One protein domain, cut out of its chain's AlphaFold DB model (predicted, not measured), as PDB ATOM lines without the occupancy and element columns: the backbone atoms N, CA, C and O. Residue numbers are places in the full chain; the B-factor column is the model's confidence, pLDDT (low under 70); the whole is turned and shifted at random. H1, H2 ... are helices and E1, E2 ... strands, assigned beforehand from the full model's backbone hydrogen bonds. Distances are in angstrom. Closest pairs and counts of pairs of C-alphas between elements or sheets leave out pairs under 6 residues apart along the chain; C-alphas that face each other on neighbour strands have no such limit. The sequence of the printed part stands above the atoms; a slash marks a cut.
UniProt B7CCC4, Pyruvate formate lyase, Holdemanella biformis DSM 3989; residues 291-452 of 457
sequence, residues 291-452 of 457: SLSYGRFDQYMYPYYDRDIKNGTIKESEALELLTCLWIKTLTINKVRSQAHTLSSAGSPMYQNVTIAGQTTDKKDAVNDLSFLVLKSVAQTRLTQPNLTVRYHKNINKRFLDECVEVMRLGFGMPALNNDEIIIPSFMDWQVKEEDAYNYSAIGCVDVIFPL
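This is residues 291 to 452 of the 457 residues of the protein "Pyruvate formate lyase" of Holdemanella biformis DSM 3989 (UniProt B7CCC4). A small parallel sheet of three strands, E1 E2 E3, makes the core; H5 and H6 run side by side over one face of it, and the long helix H3 packs steeply tilted on H5, on the side of H5 away from H6. The little hairpin of E4 and E5 packs through E4 on the sheet's other side, H7 runs on from E3 with H8 folded back beside it, and residues 338 to 344, with H4, stick out. The printed part has 162 residues, with eight named helices and five named strands in the order H1 H2 H3 H4 E1 H5 E2 H6 E3 H7 H8 E4 E5; the class is mixed, helices and strands. The whole is compact, with a radius of gyration of the C-alphas of 16.2 A and spans of 47 by 43 by 30 A.

In the sheet, E1, residues 353 to 357, is parallel to its neighbour E2, residues 387 to 392, at 28 degrees, with N 354 and O 387 2.9 A apart, within hydrogen-bond range. E3, residues 416 to 419, is parallel to E2 at 31 degrees, with N 390 and O 416 2.8 A apart, within hydrogen-bond range. H5, residues 369 to 381, lies over E1 and E2 at a height over the sheet of 10.1 A and runs slantwise to the strands, at 38 degrees to E2 on the local plane. H6, residues 398 to 408, touches H5, the C-alphas of Ala 379 and Val 407 being closest at 5.8 A, at a shallow tilt of 13 degrees, the same way. H5 and H6 make two layers with the sheet, helices on one face of it. E1, H5, E2 and E2, H6, E3 are strand-helix-strand units, two parallel neighbour strands with a helix between, each with a right-handed crossover. H5 is the hub, touching three helices. H3, residues 316 to 332, touches it at a steep tilt of 53 degrees, the same way, with the C-alphas of Thr 324 and Ser 377 closest at 5.4 A. H1, residues 297 to 300, only just touches residues 370 to 374 of H5, with 3 pairs of C-alphas within 8 A, the closest those of Asp 298 and Ser 371 at 5.3 A. H2, residues 302 to 310, is close to H5 but not clearly touching, the C-alphas of Tyr 302 and Leu 370 being closest at 6.2 A. H7, residues 420 to 429, touches H8, residues 434 to 438, with the C-alphas of Ile 424 and Ala 437 closest at 5.4 A. E4, residues 441 to 443, and E5, residues 447 to 449, form an antiparallel hairpin, with N 443 and O 447 2.8 A apart, within hydrogen-bond range. The closest C-alphas of E1 and E4, those of Asn 353 and Ile 443, are 5.6 A apart. H4, residues 339 to 342, stands free. Every O i to N i+4 pair is within hydrogen-bond range in H2, H3, H5, H6 and H8, and 5 of 6 are in H7; H1 and H4 are too short for such a pair.

E2 measures 15.8 A from first to last C-alpha and E1 13.5 A. H3 is the longest helix, 24.6 A from C-alpha 316 at (-25.507, 11.914, 92.439) to C-alpha 332 at (-1.480, 11.097, 97.795). H5 measures 18.5 A, H6 15.4 A, H7 13.8 A and H2 11.9 A. H1 begins with C-alpha 297 at (-18.270, 11.490, 107.383), and E5 ends with C-alpha 449 at (-13.077, 7.597, 119.807).

The two C-alphas farthest apart, those of Asn 311 and Ala 340, are 52.9 A apart. The printed part has no cut, and the link from E1 to H5, 11 residues, is long. The mean pLDDT of the printed part is 95.8, and residues 451 to 452 are under 70.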
ATOM      1  N   SER A 291      -3.247   8.024 111.327       96.81
ATOM      2  CA  SER A 291      -4.581   7.752 111.882       96.81
ATOM      3  C   SER A 291      -5.420   9.015 112.111       96.81
ATOM      4  O   SER A 291      -6.382   8.988 112.880       96.81
ATOM      5  N   LEU A 292      -5.092  10.123 111.431       96.94
ATOM      6  CA  LEU A 292      -5.994  11.267 111.337       96.94
ATOM      7  C   LEU A 292      -7.188  10.851 110.481       96.94
ATOM      8  O   LEU A 292      -7.039  10.545 109.298       96.94
ATOM      9  N   SER A 293      -8.357  10.801 111.099       97.69
ATOM     10  CA  SER A 293      -9.531  10.147 110.535       97.69
ATOM     11  C   SER A 293     -10.632  11.159 110.250       97.69
ATOM     12  O   SER A 293     -10.811  12.111 111.004       97.69
ATOM     13  N   TYR A 294     -11.406  10.916 109.195       98.00
ATOM     14  CA  TYR A 294     -12.573  11.720 108.835       98.00
ATOM     15  C   TYR A 294     -13.702  11.603 109.869       98.00
ATOM     16  O   TYR A 294     -14.540  12.488 109.969       98.00
ATOM     17  N   GLY A 295     -13.735  10.532 110.667       96.69
ATOM     18  CA  GLY A 295     -14.817  10.292 111.622       96.69
ATOM     19  C   GLY A 295     -16.121   9.916 110.911       96.69
ATOM     20  O   GLY A 295     -16.078   9.251 109.875       96.69
ATOM     21  N   ARG A 296     -17.280  10.323 111.455       97.69
ATOM     22  CA  ARG A 296     -18.621  10.016 110.906       97.69
ATOM     23  C   ARG A 296     -18.973  10.866 109.678       97.69
ATOM     24  O   ARG A 296     -19.878  11.701 109.724       97.69
ATOM     25  N   PHE A 297     -18.217  10.675 108.599       98.56
ATOM     26  CA  PHE A 297     -18.270  11.490 107.383       98.56
ATOM     27  C   PHE A 297     -19.669  11.566 106.781       98.56
ATOM     28  O   PHE A 297     -20.129  12.650 106.435       98.56
ATOM     29  N   ASP A 298     -20.376  10.441 106.711       98.75
ATOM     30  CA  ASP A 298     -21.730  10.385 106.168       98.75
ATOM     31  C   ASP A 298     -22.770  11.131 107.011       98.75
ATOM     32  O   ASP A 298     -23.856  11.374 106.511       98.75
ATOM     33  N   GLN A 299     -22.475  11.505 108.259       98.50
ATOM     34  CA  GLN A 299     -23.410  12.236 109.114       98.50
ATOM     35  C   GLN A 299     -23.219  13.745 108.974       98.50
ATOM     36  O   GLN A 299     -24.155  14.455 108.610       98.50
ATOM     37  N   TYR A 300     -22.002  14.255 109.201       98.19
ATOM     38  CA  TYR A 300     -21.771  15.706 109.175       98.19
ATOM     39  C   TYR A 300     -21.762  16.294 107.755       98.19
ATOM     40  O   TYR A 300     -21.968  17.495 107.587       98.19
ATOM     41  N   MET A 301     -21.547  15.469 106.725       98.81
ATOM     42  CA  MET A 301     -21.613  15.896 105.323       98.81
ATOM     43  C   MET A 301     -23.027  15.808 104.733       98.81
ATOM     44  O   MET A 301     -23.315  16.497 103.749       98.81
ATOM     45  N   TYR A 302     -23.917  14.991 105.312       98.81
ATOM     46  CA  TYR A 302     -25.248  14.727 104.752       98.81
ATOM     47  C   TYR A 302     -26.108  15.979 104.559       98.81
ATOM     48  O   TYR A 302     -26.694  16.094 103.485       98.81
ATOM     49  N   PRO A 303     -26.146  16.966 105.482       98.69
ATOM     50  CA  PRO A 303     -26.934  18.181 105.267       98.69
ATOM     51  C   PRO A 303     -26.540  18.957 104.003       98.69
ATOM     52  O   PRO A 303     -27.392  19.578 103.372       98.69
ATOM     53  N   TYR A 304     -25.260  18.919 103.621       98.81
ATOM     54  CA  TYR A 304     -24.756  19.577 102.414       98.81
ATOM     55  C   TYR A 304     -25.107  18.779 101.157       98.81
ATOM     56  O   TYR A 304     -25.554  19.359 100.170       98.81
ATOM     57  N   TYR A 305     -24.937  17.456 101.212       98.88
ATOM     58  CA  TYR A 305     -25.289  16.545 100.123       98.88
ATOM     59  C   TYR A 305     -26.794  16.570  99.822       98.88
ATOM     60  O   TYR A 305     -27.196  16.862  98.700       98.88
ATOM     61  N   ASP A 306     -27.629  16.321 100.834       98.75
ATOM     62  CA  ASP A 306     -29.085  16.217 100.703       98.75
ATOM     63  C   ASP A 306     -29.705  17.512 100.164       98.75
ATOM     64  O   ASP A 306     -30.530  17.482  99.248       98.75
ATOM     65  N   ARG A 307     -29.258  18.666 100.675       98.56
ATOM     66  CA  ARG A 307     -29.708  19.975 100.189       98.56
ATOM     67  C   ARG A 307     -29.375  20.167  98.710       98.56
ATOM     68  O   ARG A 307     -30.240  20.599  97.949       98.56
ATOM     69  N   ASP A 308     -28.143  19.881  98.306       98.69
ATOM     70  CA  ASP A 308     -27.687  20.148  96.942       98.69
ATOM     71  C   ASP A 308     -28.337  19.190  95.928       98.69
ATOM     72  O   ASP A 308     -28.716  19.617  94.835       98.69
ATOM     73  N   ILE A 309     -28.563  17.929  96.315       98.50
ATOM     74  CA  ILE A 309     -29.330  16.957  95.521       98.50
ATOM     75  C   ILE A 309     -30.780  17.426  95.346       98.50
ATOM     76  O   ILE A 309     -31.284  17.467  94.224       98.50
ATOM     77  N   LYS A 310     -31.455  17.837  96.430       98.38
ATOM     78  CA  LYS A 310     -32.850  18.318  96.379       98.38
ATOM     79  C   LYS A 310     -33.013  19.598  95.565       98.38
ATOM     80  O   LYS A 310     -34.029  19.767  94.894       98.38
ATOM     81  N   ASN A 311     -32.019  20.481  95.607       98.00
ATOM     82  CA  ASN A 311     -32.004  21.711  94.819       98.00
ATOM     83  C   ASN A 311     -31.566  21.486  93.362       98.00
ATOM     84  O   ASN A 311     -31.636  22.419  92.562       98.00
ATOM     85  N   GLY A 312     -31.099  20.283  93.012       97.25
ATOM     86  CA  GLY A 312     -30.574  19.969  91.685       97.25
ATOM     87  C   GLY A 312     -29.286  20.722  91.338       97.25
ATOM     88  O   GLY A 312     -28.981  20.876  90.157       97.25
ATOM     89  N   THR A 313     -28.546  21.215  92.338       96.50
ATOM     90  CA  THR A 313     -27.270  21.923  92.133       96.50
ATOM     91  C   THR A 313     -26.102  20.966  91.925       96.50
ATOM     92  O   THR A 313     -25.075  21.376  91.395       96.50
ATOM     93  N   ILE A 314     -26.258  19.706  92.337       97.75
ATOM     94  CA  ILE A 314     -25.340  18.607  92.040       97.75
ATOM     95  C   ILE A 314     -26.152  17.348  91.730       97.75
ATOM     96  O   ILE A 314     -27.208  17.115  92.321       97.75
ATOM     97  N   LYS A 315     -25.668  16.520  90.808       98.19
ATOM     98  CA  LYS A 315     -26.195  15.173  90.557       98.19
ATOM     99  C   LYS A 315     -25.483  14.153  91.437       98.19
ATOM    100  O   LYS A 315     -24.315  14.318  91.780       98.19
ATOM    101  N   GLU A 316     -26.137  13.025  91.709       98.25
ATOM    102  CA  GLU A 316     -25.507  11.914  92.439       98.25
ATOM    103  C   GLU A 316     -24.195  11.453  91.778       98.25
ATOM    104  O   GLU A 316     -23.219  11.191  92.474       98.25
ATOM    105  N   SER A 317     -24.132  11.420  90.441       97.94
ATOM    106  CA  SER A 317     -22.918  11.048  89.699       97.94
ATOM    107  C   SER A 317     -21.759  12.029  89.895       97.94
ATOM    108  O   SER A 317     -20.613  11.606  89.985       97.94
ATOM    109  N   GLU A 318     -22.052  13.328  89.991       98.44
ATOM    110  CA  GLU A 318     -21.055  14.383  90.223       98.44
ATOM    111  C   GLU A 318     -20.561  14.334  91.678       98.44
ATOM    112  O   GLU A 318     -19.364  14.434  91.940       98.44
ATOM    113  N   ALA A 319     -21.466  14.084  92.633       98.75
ATOM    114  CA  ALA A 319     -21.107  13.853  94.030       98.75
ATOM    115  C   ALA A 319     -20.251  12.583  94.202       98.75
ATOM    116  O   ALA A 319     -19.286  12.588  94.966       98.75
ATOM    117  N   LEU A 320     -20.571  11.509  93.472       98.75
ATOM    118  CA  LEU A 320     -19.791  10.273  93.454       98.75
ATOM    119  C   LEU A 320     -18.374  10.513  92.920       98.75
ATOM    120  O   LEU A 320     -17.412  10.096  93.560       98.75
ATOM    121  N   GLU A 321     -18.234  11.208  91.788       98.69
ATOM    122  CA  GLU A 321     -16.926  11.556  91.218       98.69
ATOM    123  C   GLU A 321     -16.104  12.448  92.160       98.69
ATOM    124  O   GLU A 321     -14.900  12.254  92.330       98.69
ATOM    125  N   LEU A 322     -16.755  13.380  92.854       98.88
ATOM    126  CA  LEU A 322     -16.098  14.214  93.853       98.88
ATOM    127  C   LEU A 322     -15.562  13.393  95.042       98.88
ATOM    128  O   LEU A 322     -14.453  13.650  95.516       98.88
ATOM    129  N   LEU A 323     -16.315  12.394  95.514       98.88
ATOM    130  CA  LEU A 323     -15.862  11.495  96.582       98.88
ATOM    131  C   LEU A 323     -14.729  10.576  96.119       98.88
ATOM    132  O   LEU A 323     -13.759  10.394  96.851       98.88
ATOM    133  N   THR A 324     -14.791  10.028  94.904       98.75
ATOM    134  CA  THR A 324     -13.680   9.220  94.374       98.75
ATOM    135  C   THR A 324     -12.419  10.068  94.195       98.75
ATOM    136  O   THR A 324     -11.333   9.618  94.573       98.75
ATOM    137  N   CYS A 325     -12.554  11.328  93.762       98.88
ATOM    138  CA  CYS A 325     -11.462  12.301  93.761       98.88
ATOM    139  C   CYS A 325     -10.898  12.518  95.174       98.88
ATOM    140  O   CYS A 325      -9.680  12.487  95.348       98.88
ATOM    141  N   LEU A 326     -11.747  12.699  96.195       98.94
ATOM    142  CA  LEU A 326     -11.309  12.837  97.590       98.94
ATOM    143  C   LEU A 326     -10.479  11.629  98.045       98.94
ATOM    144  O   LEU A 326      -9.435  11.809  98.669       98.94
ATOM    145  N   TRP A 327     -10.891  10.405  97.719       98.81
ATOM    146  CA  TRP A 327     -10.168   9.189  98.111       98.81
ATOM    147  C   TRP A 327      -8.830   9.035  97.391       98.81
ATOM    148  O   TRP A 327      -7.832   8.692  98.028       98.81
ATOM    149  N   ILE A 328      -8.763   9.392  96.106       98.81
ATOM    150  CA  ILE A 328      -7.487   9.451  95.379       98.81
ATOM    151  C   ILE A 328      -6.566  10.503  96.017       98.81
ATOM    152  O   ILE A 328      -5.406  10.203  96.288       98.81
ATOM    153  N   LYS A 329      -7.081  11.694  96.363       98.75
ATOM    154  CA  LYS A 329      -6.325  12.730  97.097       98.75
ATOM    155  C   LYS A 329      -5.864  12.249  98.472       98.75
ATOM    156  O   LYS A 329      -4.725  12.482  98.856       98.75
ATOM    157  N   THR A 330      -6.702  11.509  99.189       98.69
ATOM    158  CA  THR A 330      -6.362  10.912 100.491       98.69
ATOM    159  C   THR A 330      -5.153   9.980 100.374       98.69
ATOM    160  O   THR A 330      -4.283   9.981 101.246       98.69
ATOM    161  N   LEU A 331      -5.062   9.222  99.277       98.25
ATOM    162  CA  LEU A 331      -3.930   8.345  98.987       98.25
ATOM    163  C   LEU A 331      -2.644   9.111  98.640       98.25
ATOM    164  O   LEU A 331      -1.561   8.560  98.822       98.25
ATOM    165  N   THR A 332      -2.703  10.361  98.166       98.50
ATOM    166  CA  THR A 332      -1.480  11.097  97.795       98.50
ATOM    167  C   THR A 332      -0.608  11.453  98.998       98.50
ATOM    168  O   THR A 332       0.595  11.660  98.825       98.50
ATOM    169  N   ILE A 333      -1.186  11.470 100.203       98.50
ATOM    170  CA  ILE A 333      -0.485  11.693 101.468       98.50
ATOM    171  C   ILE A 333       0.389  10.482 101.795       98.50
ATOM    172  O   ILE A 333      -0.057   9.333 101.732       98.50
ATOM    173  N   ASN A 334       1.642  10.740 102.170       97.88
ATOM    174  CA  ASN A 334       2.591   9.686 102.499       97.88
ATOM    175  C   ASN A 334       3.474  10.053 103.701       97.88
ATOM    176  O   ASN A 334       3.625  11.217 104.078       97.88
ATOM    177  N   LYS A 335       4.066   9.030 104.317       97.50
ATOM    178  CA  LYS A 335       4.927   9.147 105.494       97.50
ATOM    179  C   LYS A 335       6.040   8.117 105.427       97.50
ATOM    180  O   LYS A 335       5.783   6.917 105.375       97.50
ATOM    181  N   VAL A 336       7.275   8.591 105.554       96.88
ATOM    182  CA  VAL A 336       8.431   7.723 105.773       96.88
ATOM    183  C   VAL A 336       8.540   7.343 107.254       96.88
ATOM    184  O   VAL A 336       8.317   8.162 108.149       96.88
ATOM    185  N   ARG A 337       8.882   6.081 107.515       95.81
ATOM    186  CA  ARG A 337       9.188   5.524 108.843       95.81
ATOM    187  C   ARG A 337      10.623   4.981 108.856       95.81
ATOM    188  O   ARG A 337      11.201   4.769 107.786       95.81
ATOM    189  N   SER A 338      11.196   4.761 110.042       93.88
ATOM    190  CA  SER A 338      12.434   3.977 110.184       93.88
ATOM    191  C   SER A 338      12.205   2.546 109.693       93.88
ATOM    192  O   SER A 338      11.077   2.054 109.782       93.88
ATOM    193  N   GLN A 339      13.242   1.866 109.197       92.00
ATOM    194  CA  GLN A 339      13.095   0.484 108.714       92.00
ATOM    195  C   GLN A 339      12.525  -0.439 109.802       92.00
ATOM    196  O   GLN A 339      11.634  -1.241 109.536       92.00
ATOM    197  N   ALA A 340      12.983  -0.281 111.048       89.00
ATOM    198  CA  ALA A 340      12.476  -1.052 112.181       89.00
ATOM    199  C   ALA A 340      10.961  -0.864 112.384       89.00
ATOM    200  O   ALA A 340      10.235  -1.831 112.598       89.00
ATOM    201  N   HIS A 341      10.461   0.369 112.263       88.38
ATOM    202  CA  HIS A 341       9.033   0.656 112.397       88.38
ATOM    203  C   HIS A 341       8.236   0.169 111.173       88.38
ATOM    204  O   HIS A 341       7.133  -0.351 111.347       88.38
ATOM    205  N   THR A 342       8.792   0.248 109.958       89.50
ATOM    206  CA  THR A 342       8.168  -0.283 108.729       89.50
ATOM    207  C   THR A 342       7.764  -1.752 108.868       89.50
ATOM    208  O   THR A 342       6.670  -2.115 108.448       89.50
ATOM    209  N   LEU A 343       8.568  -2.586 109.539       87.50
ATOM    210  CA  LEU A 343       8.248  -4.007 109.755       87.50
ATOM    211  C   LEU A 343       6.942  -4.239 110.538       87.50
ATOM    212  O   LEU A 343       6.309  -5.279 110.388       87.50
ATOM    213  N   SER A 344       6.516  -3.261 111.340       86.12
ATOM    214  CA  SER A 344       5.246  -3.284 112.086       86.12
ATOM    215  C   SER A 344       4.138  -2.431 111.452       86.12
ATOM    216  O   SER A 344       3.024  -2.369 111.963       86.12
ATOM    217  N   SER A 345       4.426  -1.737 110.348       87.69
ATOM    218  CA  SER A 345       3.517  -0.800 109.670       87.69
ATOM    219  C   SER A 345       3.703  -0.848 108.150       87.69
ATOM    220  O   SER A 345       3.813   0.192 107.505       87.69
ATOM    221  N   ALA A 346       3.777  -2.054 107.587       90.12
ATOM    222  CA  ALA A 346       4.079  -2.264 106.175       90.12
ATOM    223  C   ALA A 346       2.959  -1.754 105.247       90.12
ATOM    224  O   ALA A 346       1.773  -1.840 105.575       90.12
ATOM    225  N   GLY A 347       3.337  -1.271 104.060       90.88
ATOM    226  CA  GLY A 347       2.416  -0.789 103.025       90.88
ATOM    227  C   GLY A 347       2.243   0.731 103.000       90.88
ATOM    228  O   GLY A 347       1.292   1.229 102.397       90.88
ATOM    229  N   SER A 348       3.131   1.473 103.669       92.00
ATOM    230  CA  SER A 348       3.101   2.931 103.820       92.00
ATOM    231  C   SER A 348       1.722   3.478 104.229       92.00
ATOM    232  O   SER A 348       1.239   4.446 103.633       92.00
ATOM    233  N   PRO A 349       1.041   2.876 105.224       94.50
ATOM    234  CA  PRO A 349      -0.313   3.270 105.570       94.50
ATOM    235  C   PRO A 349      -0.329   4.628 106.276       94.50
ATOM    236  O   PRO A 349       0.529   4.927 107.114       94.50
ATOM    237  N   MET A 350      -1.356   5.424 105.983       97.19
ATOM    238  CA  MET A 350      -1.706   6.622 106.757       97.19
ATOM    239  C   MET A 350      -2.901   6.388 107.687       97.19
ATOM    240  O   MET A 350      -3.146   7.203 108.574       97.19
ATOM    241  N   TYR A 351      -3.597   5.255 107.524       96.88
ATOM    242  CA  TYR A 351      -4.744   4.839 108.337       96.88
ATOM    243  C   TYR A 351      -5.847   5.909 108.433       96.88
ATOM    244  O   TYR A 351      -6.453   6.101 109.480       96.88
ATOM    245  N   GLN A 352      -6.107   6.646 107.353       98.19
ATOM    246  CA  GLN A 352      -7.100   7.720 107.360       98.19
ATOM    247  C   GLN A 352      -8.501   7.108 107.326       98.19
ATOM    248  O   GLN A 352      -9.004   6.765 106.255       98.19
ATOM    249  N   ASN A 353      -9.098   6.882 108.499       98.50
ATOM    250  CA  ASN A 353     -10.364   6.166 108.617       98.50
ATOM    251  C   ASN A 353     -11.547   7.048 108.209       98.50
ATOM    252  O   ASN A 353     -11.585   8.234 108.538       98.50
ATOM    253  N   VAL A 354     -12.518   6.460 107.517       98.56
ATOM    254  CA  VAL A 354     -13.836   7.052 107.293       98.56
ATOM    255  C   VAL A 354     -14.889   6.124 107.889       98.56
ATOM    256  O   VAL A 354     -14.983   4.954 107.520       98.56
ATOM    257  N   THR A 355     -15.666   6.641 108.838       98.69
ATOM    258  CA  THR A 355     -16.759   5.908 109.479       98.69
ATOM    259  C   THR A 355     -18.090   6.297 108.853       98.69
ATOM    260  O   THR A 355     -18.364   7.486 108.682       98.69
ATOM    261  N   ILE A 356     -18.925   5.300 108.562       98.75
ATOM    262  CA  ILE A 356     -20.303   5.484 108.093       98.75
ATOM    263  C   ILE A 356     -21.293   4.599 108.865       98.75
ATOM    264  O   ILE A 356     -20.889   3.658 109.558       98.75
ATOM    265  N   ALA A 357     -22.590   4.884 108.719       98.69
ATOM    266  CA  ALA A 357     -23.702   4.205 109.389       98.69
ATOM    267  C   ALA A 357     -23.645   4.318 110.927       98.69
ATOM    268  O   ALA A 357     -23.184   5.327 111.469       98.69
ATOM    269  N   GLY A 358     -24.147   3.311 111.646       98.38
ATOM    270  CA  GLY A 358     -24.280   3.295 113.104       98.38
ATOM    271  C   GLY A 358     -25.625   3.830 113.567       98.38
ATOM    272  O   GLY A 358     -26.621   3.733 112.854       98.38
ATOM    273  N   GLN A 359     -25.647   4.409 114.764       98.25
ATOM    274  CA  GLN A 359     -26.858   4.972 115.354       98.25
ATOM    275  C   GLN A 359     -26.771   6.488 115.529       98.25
ATOM    276  O   GLN A 359     -25.686   7.056 115.683       98.25
ATOM    277  N   THR A 360     -27.919   7.149 115.484       96.19
ATOM    278  CA  THR A 360     -28.102   8.541 115.909       96.19
ATOM    279  C   THR A 360     -28.178   8.623 117.437       96.19
ATOM    280  O   THR A 360     -28.339   7.611 118.123       96.19
ATOM    281  N   THR A 361     -28.091   9.830 118.003       93.31
ATOM    282  CA  THR A 361     -28.215  10.039 119.460       93.31
ATOM    283  C   THR A 361     -29.607   9.697 120.003       93.31
ATOM    284  O   THR A 361     -29.737   9.356 121.173       93.31
ATOM    285  N   ASP A 362     -30.643   9.697 119.155       94.88
ATOM    286  CA  ASP A 362     -31.983   9.185 119.478       94.88
ATOM    287  C   ASP A 362     -32.143   7.671 119.223       94.88
ATOM    288  O   ASP A 362     -33.263   7.158 119.220       94.88
ATOM    289  N   LYS A 363     -31.023   6.944 119.074       95.56
ATOM    290  CA  LYS A 363     -30.937   5.472 119.013       95.56
ATOM    291  C   LYS A 363     -31.637   4.851 117.802       95.56
ATOM    292  O   LYS A 363     -32.120   3.719 117.866       95.56
ATOM    293  N   LYS A 364     -31.715   5.595 116.700       97.88
ATOM    294  CA  LYS A 364     -32.223   5.107 115.414       97.88
ATOM    295  C   LYS A 364     -31.069   4.772 114.487       97.88
ATOM    296  O   LYS A 364     -29.940   5.196 114.710       97.88
ATOM    297  N   ASP A 365     -31.370   4.005 113.447       98.69
ATOM    298  CA  ASP A 365     -30.414   3.745 112.378       98.69
ATOM    299  C   ASP A 365     -29.983   5.056 111.704       98.69
ATOM    300  O   ASP A 365     -30.830   5.873 111.342       98.69
ATOM    301  N   ALA A 366     -28.672   5.255 111.561       98.56
ATOM    302  CA  ALA A 366     -28.075   6.457 110.982       98.56
ATOM    303  C   ALA A 366     -27.695   6.296 109.500       98.56
ATOM    304  O   ALA A 366     -27.131   7.219 108.911       98.56
ATOM    305  N   VAL A 367     -27.972   5.135 108.896       98.88
ATOM    306  CA  VAL A 367     -27.788   4.928 107.454       98.88
ATOM    307  C   VAL A 367     -28.621   5.945 106.670       98.88
ATOM    308  O   VAL A 367     -29.832   6.058 106.859       98.88
ATOM    309  N   ASN A 368     -27.971   6.649 105.747       98.81
ATOM    310  CA  ASN A 368     -28.580   7.612 104.837       98.81
ATOM    311  C   ASN A 368     -28.020   7.441 103.408       98.81
ATOM    312  O   ASN A 368     -27.149   6.603 103.168       98.81
ATOM    313  N   ASP A 369     -28.513   8.222 102.443       98.69
ATOM    314  CA  ASP A 369     -28.093   8.099 101.036       98.69
ATOM    315  C   ASP A 369     -26.589   8.360 100.835       98.69
ATOM    316  O   ASP A 369     -25.945   7.720 100.000       98.69
ATOM    317  N   LEU A 370     -25.988   9.233 101.650       98.81
ATOM    318  CA  LEU A 370     -24.549   9.473 101.615       98.81
ATOM    319  C   LEU A 370     -23.757   8.285 102.181       98.81
ATOM    320  O   LEU A 370     -22.654   8.031 101.699       98.81
ATOM    321  N   SER A 371     -24.308   7.498 103.115       98.88
ATOM    322  CA  SER A 371     -23.699   6.230 103.547       98.88
ATOM    323  C   SER A 371     -23.525   5.278 102.353       98.88
ATOM    324  O   SER A 371     -22.436   4.739 102.145       98.88
ATOM    325  N   PHE A 372     -24.566   5.110 101.528       98.81
ATOM    326  CA  PHE A 372     -24.496   4.297 100.306       98.81
ATOM    327  C   PHE A 372     -23.507   4.878  99.291       98.81
ATOM    328  O   PHE A 372     -22.724   4.136  98.696       98.81
ATOM    329  N   LEU A 373     -23.508   6.200  99.109       98.69
ATOM    330  CA  LEU A 373     -22.627   6.864  98.150       98.69
ATOM    331  C   LEU A 373     -21.146   6.742  98.540       98.69
ATOM    332  O   LEU A 373     -20.307   6.457  97.684       98.69
ATOM    333  N   VAL A 374     -20.816   6.891  99.828       98.88
ATOM    334  CA  VAL A 374     -19.457   6.670 100.346       98.88
ATOM    335  C   VAL A 374     -19.044   5.215 100.130       98.88
ATOM    336  O   VAL A 374     -17.979   4.972  99.561       98.88
ATOM    337  N   LEU A 375     -19.898   4.250 100.484       98.50
ATOM    338  CA  LEU A 375     -19.633   2.825 100.265       98.50
ATOM    339  C   LEU A 375     -19.343   2.523  98.782       98.50
ATOM    340  O   LEU A 375     -18.326   1.906  98.462       98.50
ATOM    341  N   LYS A 376     -20.174   3.046  97.872       98.44
ATOM    342  CA  LYS A 376     -20.007   2.921  96.417       98.44
ATOM    343  C   LYS A 376     -18.714   3.572  95.917       98.44
ATOM    344  O   LYS A 376     -17.997   2.973  95.125       98.44
ATOM    345  N   SER A 377     -18.372   4.766  96.394       98.44
ATOM    346  CA  SER A 377     -17.143   5.468  95.987       98.44
ATOM    347  C   SER A 377     -15.862   4.719  96.396       98.44
ATOM    348  O   SER A 377     -14.890   4.666  95.637       98.44
ATOM    349  N   VAL A 378     -15.859   4.072  97.567       97.88
ATOM    350  CA  VAL A 378     -14.745   3.219  98.014       97.88
ATOM    351  C   VAL A 378     -14.697   1.927  97.193       97.88
ATOM    352  O   VAL A 378     -13.621   1.516  96.757       97.88
ATOM    353  N   ALA A 379     -15.857   1.333  96.899       97.19
ATOM    354  CA  ALA A 379     -15.967   0.162  96.031       97.19
ATOM    355  C   ALA A 379     -15.432   0.421  94.611       97.19
ATOM    356  O   ALA A 379     -14.751  -0.438  94.058       97.19
ATOM    357  N   GLN A 380     -15.681   1.607  94.043       96.44
ATOM    358  CA  GLN A 380     -15.176   1.992  92.720       96.44
ATOM    359  C   GLN A 380     -13.668   2.270  92.711       96.44
ATOM    360  O   GLN A 380     -12.974   1.897  91.769       96.44
ATOM    361  N   THR A 381     -13.140   2.924  93.750       96.00
ATOM    362  CA  THR A 381     -11.715   3.289  93.801       96.00
ATOM    363  C   THR A 381     -10.819   2.120  94.191       96.00
ATOM    364  O   THR A 381      -9.701   2.031  93.687       96.00
ATOM    365  N   ARG A 382     -11.261   1.206  95.066       95.31
ATOM    366  CA  ARG A 382     -10.469   0.043  95.526       95.31
ATOM    367  C   ARG A 382      -9.047   0.438  95.944       95.31
ATOM    368  O   ARG A 382      -8.064  -0.192  95.543       95.31
ATOM    369  N   LEU A 383      -8.942   1.548  96.664       95.94
ATOM    370  CA  LEU A 383      -7.692   2.063  97.209       95.94
ATOM    371  C   LEU A 383      -7.532   1.614  98.662       95.94
ATOM    372  O   LEU A 383      -8.490   1.235  99.327       95.94
ATOM    373  N   THR A 384      -6.304   1.680  99.173       94.88
ATOM    374  CA  THR A 384      -6.010   1.406 100.591       94.88
ATOM    375  C   THR A 384      -6.407   2.558 101.515       94.88
ATOM    376  O   THR A 384      -6.323   2.425 102.736       94.88
ATOM    377  N   GLN A 385      -6.777   3.708 100.949       95.62
ATOM    378  CA  GLN A 385      -7.226   4.903 101.651       95.62
ATOM    379  C   GLN A 385      -8.489   5.446 100.952       95.62
ATOM    380  O   GLN A 385      -8.524   5.446  99.721       95.62
ATOM    381  N   PRO A 386      -9.491   5.938 101.700       97.44
ATOM    382  CA  PRO A 386      -9.578   5.917 103.161       97.44
ATOM    383  C   PRO A 386      -9.760   4.486 103.694       97.44
ATOM    384  O   PRO A 386     -10.127   3.582 102.952       97.44
ATOM    385  N   ASN A 387      -9.505   4.273 104.985       96.94
ATOM    386  CA  ASN A 387      -9.841   3.013 105.645       96.94
ATOM    387  C   ASN A 387     -11.334   3.019 106.016       96.94
ATOM    388  O   ASN A 387     -11.731   3.703 106.959       96.94
ATOM    389  N   LEU A 388     -12.175   2.319 105.251       98.44
ATOM    390  CA  LEU A 388     -13.628   2.364 105.428       98.44
ATOM    391  C   LEU A 388     -14.091   1.478 106.589       98.44
ATOM    392  O   LEU A 388     -13.878   0.263 106.581       98.44
ATOM    393  N   THR A 389     -14.799   2.079 107.543       98.62
ATOM    394  CA  THR A 389     -15.442   1.375 108.658       98.62
ATOM    395  C   THR A 389     -16.940   1.642 108.700       98.62
ATOM    396  O   THR A 389     -17.396   2.782 108.634       98.62
ATOM    397  N   VAL A 390     -17.717   0.576 108.844       98.75
ATOM    398  CA  VAL A 390     -19.165   0.618 109.038       98.75
ATOM    399  C   VAL A 390     -19.466   0.319 110.500       98.75
ATOM    400  O   VAL A 390     -18.998  -0.673 111.064       98.75
ATOM    401  N   ARG A 391     -20.277   1.173 111.119       98.62
ATOM    402  CA  ARG A 391     -20.832   0.919 112.448       98.62
ATOM    403  C   ARG A 391     -22.072   0.035 112.337       98.62
ATOM    404  O   ARG A 391     -23.132   0.470 111.894       98.62
ATOM    405  N   TYR A 392     -21.917  -1.224 112.717       98.69
ATOM    406  CA  TYR A 392     -22.990  -2.203 112.792       98.69
ATOM    407  C   TYR A 392     -23.801  -2.024 114.076       98.69
ATOM    408  O   TYR A 392     -23.239  -1.888 115.159       98.69
ATOM    409  N   HIS A 393     -25.122  -2.135 113.960       98.62
ATOM    410  CA  HIS A 393     -26.044  -2.355 115.074       98.62
ATOM    411  C   HIS A 393     -27.141  -3.325 114.633       98.62
ATOM    412  O   HIS A 393     -27.357  -3.532 113.434       98.62
ATOM    413  N   LYS A 394     -27.856  -3.929 115.582       97.94
ATOM    414  CA  LYS A 394     -28.818  -5.009 115.277       97.94
ATOM    415  C   LYS A 394     -29.994  -4.589 114.386       97.94
ATOM    416  O   LYS A 394     -30.631  -5.449 113.784       97.94
ATOM    417  N   ASN A 395     -30.290  -3.290 114.321       97.94
ATOM    418  CA  ASN A 395     -31.405  -2.724 113.562       97.94
ATOM    419  C   ASN A 395     -30.941  -2.002 112.286       97.94
ATOM    420  O   ASN A 395     -31.708  -1.215 111.733       97.94
ATOM    421  N   ILE A 396     -29.693  -2.213 111.850       98.62
ATOM    422  CA  ILE A 396     -29.142  -1.553 110.664       98.62
ATOM    423  C   ILE A 396     -29.986  -1.861 109.426       98.62
ATOM    424  O   ILE A 396     -30.511  -2.970 109.267       98.62
ATOM    425  N   ASN A 397     -30.110  -0.880 108.533       98.62
ATOM    426  CA  ASN A 397     -30.753  -1.036 107.241       98.62
ATOM    427  C   ASN A 397     -30.218  -2.287 106.522       98.62
ATOM    428  O   ASN A 397     -29.049  -2.358 106.145       98.62
ATOM    429  N   LYS A 398     -31.095  -3.280 106.323       98.25
ATOM    430  CA  LYS A 398     -30.712  -4.581 105.753       98.25
ATOM    431  C   LYS A 398     -30.105  -4.453 104.363       98.25
ATOM    432  O   LYS A 398     -29.084  -5.071 104.104       98.25
ATOM    433  N   ARG A 399     -30.681  -3.594 103.512       98.44
ATOM    434  CA  ARG A 399     -30.141  -3.335 102.174       98.44
ATOM    435  C   ARG A 399     -28.721  -2.789 102.272       98.44
ATOM    436  O   ARG A 399     -27.854  -3.245 101.551       98.44
ATOM    437  N   PHE A 400     -28.470  -1.840 103.171       98.75
ATOM    438  CA  PHE A 400     -27.123  -1.299 103.361       98.75
ATOM    439  C   PHE A 400     -26.125  -2.361 103.841       98.75
ATOM    440  O   PHE A 400     -24.987  -2.392 103.375       98.75
ATOM    441  N   LEU A 401     -26.545  -3.257 104.738       98.50
ATOM    442  CA  LEU A 401     -25.705  -4.374 105.166       98.50
ATOM    443  C   LEU A 401     -25.403  -5.342 104.007       98.50
ATOM    444  O   LEU A 401     -24.259  -5.774 103.878       98.50
ATOM    445  N   ASP A 402     -26.381  -5.628 103.143       98.25
ATOM    446  CA  ASP A 402     -26.180  -6.435 101.932       98.25
ATOM    447  C   ASP A 402     -25.182  -5.758 100.969       98.25
ATOM    448  O   ASP A 402     -24.261  -6.407 100.474       98.25
ATOM    449  N   GLU A 403     -25.276  -4.436 100.778       98.00
ATOM    450  CA  GLU A 403     -24.295  -3.664  99.997       98.00
ATOM    451  C   GLU A 403     -22.881  -3.760 100.594       98.00
ATOM    452  O   GLU A 403     -21.899  -3.884  99.861       98.00
ATOM    453  N   CYS A 404     -22.750  -3.750 101.925       98.38
ATOM    454  CA  CYS A 404     -21.452  -3.934 102.579       98.38
ATOM    455  C   CYS A 404     -20.848  -5.303 102.238       98.38
ATOM    456  O   CYS A 404     -19.646  -5.390 101.985       98.38
ATOM    457  N   VAL A 405     -21.669  -6.359 102.194       97.50
ATOM    458  CA  VAL A 405     -21.231  -7.703 101.786       97.50
ATOM    459  C   VAL A 405     -20.792  -7.711 100.320       97.50
ATOM    460  O   VAL A 405     -19.748  -8.288 100.008       97.50
ATOM    461  N   GLU A 406     -21.512  -7.032  99.427       97.00
ATOM    462  CA  GLU A 406     -21.104  -6.900  98.022       97.00
ATOM    463  C   GLU A 406     -19.765  -6.161  97.865       97.00
ATOM    464  O   GLU A 406     -18.931  -6.567  97.052       97.00
ATOM    465  N   VAL A 407     -19.481  -5.150  98.695       96.69
ATOM    466  CA  VAL A 407     -18.149  -4.516  98.731       96.69
ATOM    467  C   VAL A 407     -17.075  -5.485  99.227       96.69
ATOM    468  O   VAL A 407     -16.007  -5.566  98.617       96.69
ATOM    469  N   MET A 408     -17.345  -6.282 100.268       96.00
ATOM    470  CA  MET A 408     -16.384  -7.286 100.757       96.00
ATOM    471  C   MET A 408     -16.011  -8.304  99.670       96.00
ATOM    472  O   MET A 408     -14.851  -8.721  99.578       96.00
ATOM    473  N   ARG A 409     -16.962  -8.670  98.797       95.19
ATOM    474  CA  ARG A 409     -16.731  -9.591  97.668       95.19
ATOM    475  C   ARG A 409     -15.716  -9.065  96.647       95.19
ATOM    476  O   ARG A 409     -15.141  -9.870  95.917       95.19
ATOM    477  N   LEU A 410     -15.429  -7.758  96.629       93.38
ATOM    478  CA  LEU A 410     -14.388  -7.152  95.782       93.38
ATOM    479  C   LEU A 410     -12.955  -7.475  96.247       93.38
ATOM    480  O   LEU A 410     -11.996  -7.188  95.523       93.38
ATOM    481  N   GLY A 411     -12.786  -8.051  97.442       94.75
ATOM    482  CA  GLY A 411     -11.531  -8.675  97.873       94.75
ATOM    483  C   GLY A 411     -10.388  -7.714  98.214       94.75
ATOM    484  O   GLY A 411      -9.230  -8.109  98.115       94.75
ATOM    485  N   PHE A 412     -10.686  -6.469  98.603       94.19
ATOM    486  CA  PHE A 412      -9.678  -5.472  99.009       94.19
ATOM    487  C   PHE A 412      -9.680  -5.158 100.520       94.19
ATOM    488  O   PHE A 412      -8.992  -4.241 100.956       94.19
ATOM    489  N   GLY A 413     -10.412  -5.944 101.322       93.44
ATOM    490  CA  GLY A 413     -10.333  -5.915 102.790       93.44
ATOM    491  C   GLY A 413     -11.229  -4.893 103.499       93.44
ATOM    492  O   GLY A 413     -11.043  -4.672 104.691       93.44
ATOM    493  N   MET A 414     -12.191  -4.284 102.801       96.19
ATOM    494  CA  MET A 414     -13.143  -3.309 103.355       96.19
ATOM    495  C   MET A 414     -14.600  -3.706 103.050       96.19
ATOM    496  O   MET A 414     -14.826  -4.478 102.114       96.19
ATOM    497  N   PRO A 415     -15.591  -3.148 103.775       97.50
ATOM    498  CA  PRO A 415     -15.441  -2.339 104.992       97.50
ATOM    499  C   PRO A 415     -15.055  -3.176 106.221       97.50
ATOM    500  O   PRO A 415     -15.400  -4.353 106.316       97.50
ATOM    501  N   ALA A 416     -14.390  -2.556 107.197       97.81
ATOM    502  CA  ALA A 416     -14.342  -3.084 108.561       97.81
ATOM    503  C   ALA A 416     -15.702  -2.878 109.254       97.81
ATOM    504  O   ALA A 416     -16.419  -1.928 108.936       97.81
ATOM    505  N   LEU A 417     -16.053  -3.739 110.217       98.00
ATOM    506  CA  LEU A 417     -17.288  -3.622 111.001       98.00
ATOM    507  C   LEU A 417     -16.965  -3.380 112.480       98.00
ATOM    508  O   LEU A 417     -16.399  -4.248 113.145       98.00
ATOM    509  N   ASN A 418     -17.365  -2.227 113.014       98.25
ATOM    510  CA  ASN A 418     -17.419  -2.011 114.462       98.25
ATOM    511  C   ASN A 418     -18.822  -2.325 114.988       98.25
ATOM    512  O   ASN A 418     -19.803  -2.034 114.318       98.25
ATOM    513  N   ASN A 419     -18.919  -2.887 116.194       98.31
ATOM    514  CA  ASN A 419     -20.188  -3.318 116.781       98.31
ATOM    515  C   ASN A 419     -20.688  -2.338 117.857       98.31
ATOM    516  O   ASN A 419     -20.193  -2.354 118.988       98.31
ATOM    517  N   ASP A 420     -21.706  -1.544 117.521       98.50
ATOM    518  CA  ASP A 420     -22.359  -0.598 118.431       98.50
ATOM    519  C   ASP A 420     -22.883  -1.290 119.705       98.50
ATOM    520  O   ASP A 420     -22.826  -0.700 120.782       98.50
ATOM    521  N   GLU A 421     -23.348  -2.546 119.612       98.19
ATOM    522  CA  GLU A 421     -23.928  -3.288 120.747       98.19
ATOM    523  C   GLU A 421     -22.894  -3.631 121.836       98.19
ATOM    524  O   GLU A 421     -23.273  -4.042 122.929       98.19
ATOM    525  N   ILE A 422     -21.596  -3.478 121.549       97.88
ATOM    526  CA  ILE A 422     -20.503  -3.664 122.517       97.88
ATOM    527  C   ILE A 422     -19.846  -2.324 122.842       97.88
ATOM    528  O   ILE A 422     -19.609  -2.010 124.008       97.88
ATOM    529  N   ILE A 423     -19.539  -1.533 121.813       97.44
ATOM    530  CA  ILE A 423     -18.746  -0.311 121.963       97.44
ATOM    531  C   ILE A 423     -19.511   0.758 122.745       97.44
ATOM    532  O   ILE A 423     -18.936   1.364 123.646       97.44
ATOM    533  N   ILE A 424     -20.801   0.965 122.458       97.31
ATOM    534  CA  ILE A 424     -21.593   1.998 123.142       97.31
ATOM    535  C   ILE A 424     -21.749   1.674 124.639       97.31
ATOM    536  O   ILE A 424     -21.425   2.546 125.447       97.31
ATOM    537  N   PRO A 425     -22.159   0.450 125.051       97.38
ATOM    538  CA  PRO A 425     -22.153   0.073 126.466       97.38
ATOM    539  C   PRO A 425     -20.785   0.239 127.125       97.38
ATOM    540  O   PRO A 425     -20.706   0.833 128.195       97.38
ATOM    541  N   SER A 426     -19.710  -0.179 126.450       96.88
ATOM    542  CA  SER A 426     -18.351  -0.033 126.985       96.88
ATOM    543  C   SER A 426     -18.010   1.435 127.249       96.88
ATOM    544  O   SER A 426     -17.498   1.764 128.312       96.88
ATOM    545  N   PHE A 427     -18.324   2.351 126.328       95.81
ATOM    546  CA  PHE A 427     -18.092   3.780 126.555       95.81
ATOM    547  C   PHE A 427     -18.882   4.329 127.746       95.81
ATOM    548  O   PHE A 427     -18.336   5.105 128.532       95.81
ATOM    549  N   MET A 428     -20.138   3.912 127.907       94.50
ATOM    550  CA  MET A 428     -20.954   4.324 129.051       94.50
ATOM    551  C   MET A 428     -20.407   3.773 130.377       94.50
ATOM    552  O   MET A 428     -20.417   4.495 131.373       94.50
ATOM    553  N   ASP A 429     -19.850   2.557 130.384       97.00
ATOM    554  CA  ASP A 429     -19.158   1.989 131.552       97.00
ATOM    555  C   ASP A 429     -17.915   2.814 131.937       97.00
ATOM    556  O   ASP A 429     -17.612   2.986 133.119       97.00
ATOM    557  N   TRP A 430     -17.239   3.407 130.947       94.62
ATOM    558  CA  TRP A 430     -16.152   4.380 131.128       94.62
ATOM    559  C   TRP A 430     -16.636   5.819 131.385       94.62
ATOM    560  O   TRP A 430     -15.840   6.756 131.330       94.62
ATOM    561  N   GLN A 431     -17.921   6.010 131.699       93.94
ATOM    562  CA  GLN A 431     -18.536   7.302 132.037       93.94
ATOM    563  C   GLN A 431     -18.519   8.343 130.905       93.94
ATOM    564  O   GLN A 431     -18.674   9.543 131.153       93.94
ATOM    565  N   VAL A 432     -18.378   7.907 129.652       91.19
ATOM    566  CA  VAL A 432     -18.624   8.774 128.494       91.19
ATOM    567  C   VAL A 432     -20.112   9.112 128.454       91.19
ATOM    568  O   VAL A 432     -20.963   8.247 128.673       91.19
ATOM    569  N   LYS A 433     -20.444  10.377 128.171       92.69
ATOM    570  CA  LYS A 433     -21.844  10.790 128.028       92.69
ATOM    571  C   LYS A 433     -22.520   9.976 126.933       92.69
ATOM    572  O   LYS A 433     -21.936   9.750 125.879       92.69
ATOM    573  N   GLU A 434     -23.772   9.596 127.159       93.56
ATOM    574  CA  GLU A 434     -24.530   8.762 126.222       93.56
ATOM    575  C   GLU A 434     -24.562   9.364 124.806       93.56
ATOM    576  O   GLU A 434     -24.309   8.661 123.834       93.56
ATOM    577  N   GLU A 435     -24.773  10.676 124.682       92.56
ATOM    578  CA  GLU A 435     -24.758  11.373 123.389       92.56
ATOM    579  C   GLU A 435     -23.428  11.216 122.629       92.56
ATOM    580  O   GLU A 435     -23.428  10.939 121.429       92.56
ATOM    581  N   ASP A 436     -22.300  11.313 123.335       91.69
ATOM    582  CA  ASP A 436     -20.960  11.179 122.764       91.69
ATOM    583  C   ASP A 436     -20.655   9.703 122.450       91.69
ATOM    584  O   ASP A 436     -20.113   9.389 121.386       91.69
ATOM    585  N   ALA A 437     -21.086   8.781 123.319       94.62
ATOM    586  CA  ALA A 437     -20.961   7.341 123.112       94.62
ATOM    587  C   ALA A 437     -21.718   6.887 121.858       94.62
ATOM    588  O   ALA A 437     -21.161   6.159 121.043       94.62
ATOM    589  N   TYR A 438     -22.949   7.359 121.636       95.75
ATOM    590  CA  TYR A 438     -23.705   7.065 120.411       95.75
ATOM    591  C   TYR A 438     -23.091   7.707 119.165       95.75
ATOM    592  O   TYR A 438     -23.302   7.206 118.054       95.75
ATOM    593  N   ASN A 439     -22.303   8.772 119.322       94.56
ATOM    594  CA  ASN A 439     -21.693   9.479 118.205       94.56
ATOM    595  C   ASN A 439     -20.245   9.078 117.891       94.56
ATOM    596  O   ASN A 439     -19.594   9.748 117.093       94.56
ATOM    597  N   TYR A 440     -19.745   7.975 118.455       95.81
ATOM    598  CA  TYR A 440     -18.374   7.528 118.217       95.81
ATOM    599  C   TYR A 440     -18.040   7.255 116.742       95.81
ATOM    600  O   TYR A 440     -18.906   6.957 115.914       95.81
ATOM    601  N   SER A 441     -16.750   7.312 116.423       95.56
ATOM    602  CA  SER A 441     -16.194   6.898 115.137       95.56
ATOM    603  C   SER A 441     -14.971   6.010 115.316       95.56
ATOM    604  O   SER A 441     -14.284   6.085 116.336       95.56
ATOM    605  N   ALA A 442     -14.679   5.208 114.297       95.56
ATOM    606  CA  ALA A 442     -13.423   4.490 114.193       95.56
ATOM    607  C   ALA A 442     -12.280   5.451 113.845       95.56
ATOM    608  O   ALA A 442     -12.458   6.405 113.082       95.56
ATOM    609  N   ILE A 443     -11.104   5.180 114.395       94.38
ATOM    610  CA  ILE A 443      -9.881   5.954 114.228       94.38
ATOM    611  C   ILE A 443      -8.773   5.005 113.803       94.38
ATOM    612  O   ILE A 443      -8.543   3.973 114.430       94.38
ATOM    613  N   GLY A 444      -8.057   5.350 112.736       92.50
ATOM    614  CA  GLY A 444      -6.950   4.516 112.287       92.50
ATOM    615  C   GLY A 444      -7.412   3.144 111.796       92.50
ATOM    616  O   GLY A 444      -8.022   3.018 110.728       92.50
ATOM    617  N   CYS A 445      -7.087   2.119 112.584       90.38
ATOM    618  CA  CYS A 445      -7.381   0.716 112.306       90.38
ATOM    619  C   CYS A 445      -8.756   0.303 112.845       90.38
ATOM    620  O   CYS A 445      -9.701   0.181 112.071       90.38
ATOM    621  N   VAL A 446      -8.847   0.062 114.156       88.19
ATOM    622  CA  VAL A 446     -10.052  -0.442 114.844       88.19
ATOM    623  C   VAL A 446     -10.353   0.312 116.137       88.19
ATOM    624  O   VAL A 446     -11.373   0.040 116.770       88.19
ATOM    625  N   ASP A 447      -9.465   1.229 116.530       81.94
ATOM    626  CA  ASP A 447      -9.639   2.064 117.708       81.94
ATOM    627  C   ASP A 447     -10.890   2.917 117.540       81.94
ATOM    628  O   ASP A 447     -11.250   3.317 116.432       81.94
ATOM    629  N   VAL A 448     -11.566   3.202 118.646       84.81
ATOM    630  CA  VAL A 448     -12.792   3.993 118.643       84.81
ATOM    631  C   VAL A 448     -12.622   5.195 119.544       84.81
ATOM    632  O   VAL A 448     -12.112   5.091 120.657       84.81
ATOM    633  N   ILE A 449     -13.062   6.347 119.054       82.62
ATOM    634  CA  ILE A 449     -13.077   7.597 119.807       82.62
ATOM    635  C   ILE A 449     -14.457   8.219 119.646       82.62
ATOM    636  O   ILE A 449     -15.056   8.176 118.569       82.62
ATOM    637  N   PHE A 450     -14.966   8.811 120.718       74.50
ATOM    638  CA  PHE A 450     -16.118   9.693 120.642       74.50
ATOM    639  C   PHE A 450     -15.651  11.093 120.228       74.50
ATOM    640  O   PHE A 450     -14.689  11.617 120.796       74.50
ATOM    641  N   PRO A 451     -16.276  11.708 119.214       58.34
ATOM    642  CA  PRO A 451     -15.930  13.064 118.831       58.34
ATOM    643  C   PRO A 451     -16.145  13.974 120.048       58.34
ATOM    644  O   PRO A 451     -17.143  13.847 120.753       58.34
ATOM    645  N   LEU A 452     -15.191  14.870 120.318       54.53
ATOM    646  CA  LEU A 452     -15.260  15.851 121.410       54.53
ATOM    647  C   LEU A 452     -16.346  16.896 121.090       54.53
ATOM    648  O   LEU A 452     -16.053  18.040 120.733       54.53
TER     649      LEU A 452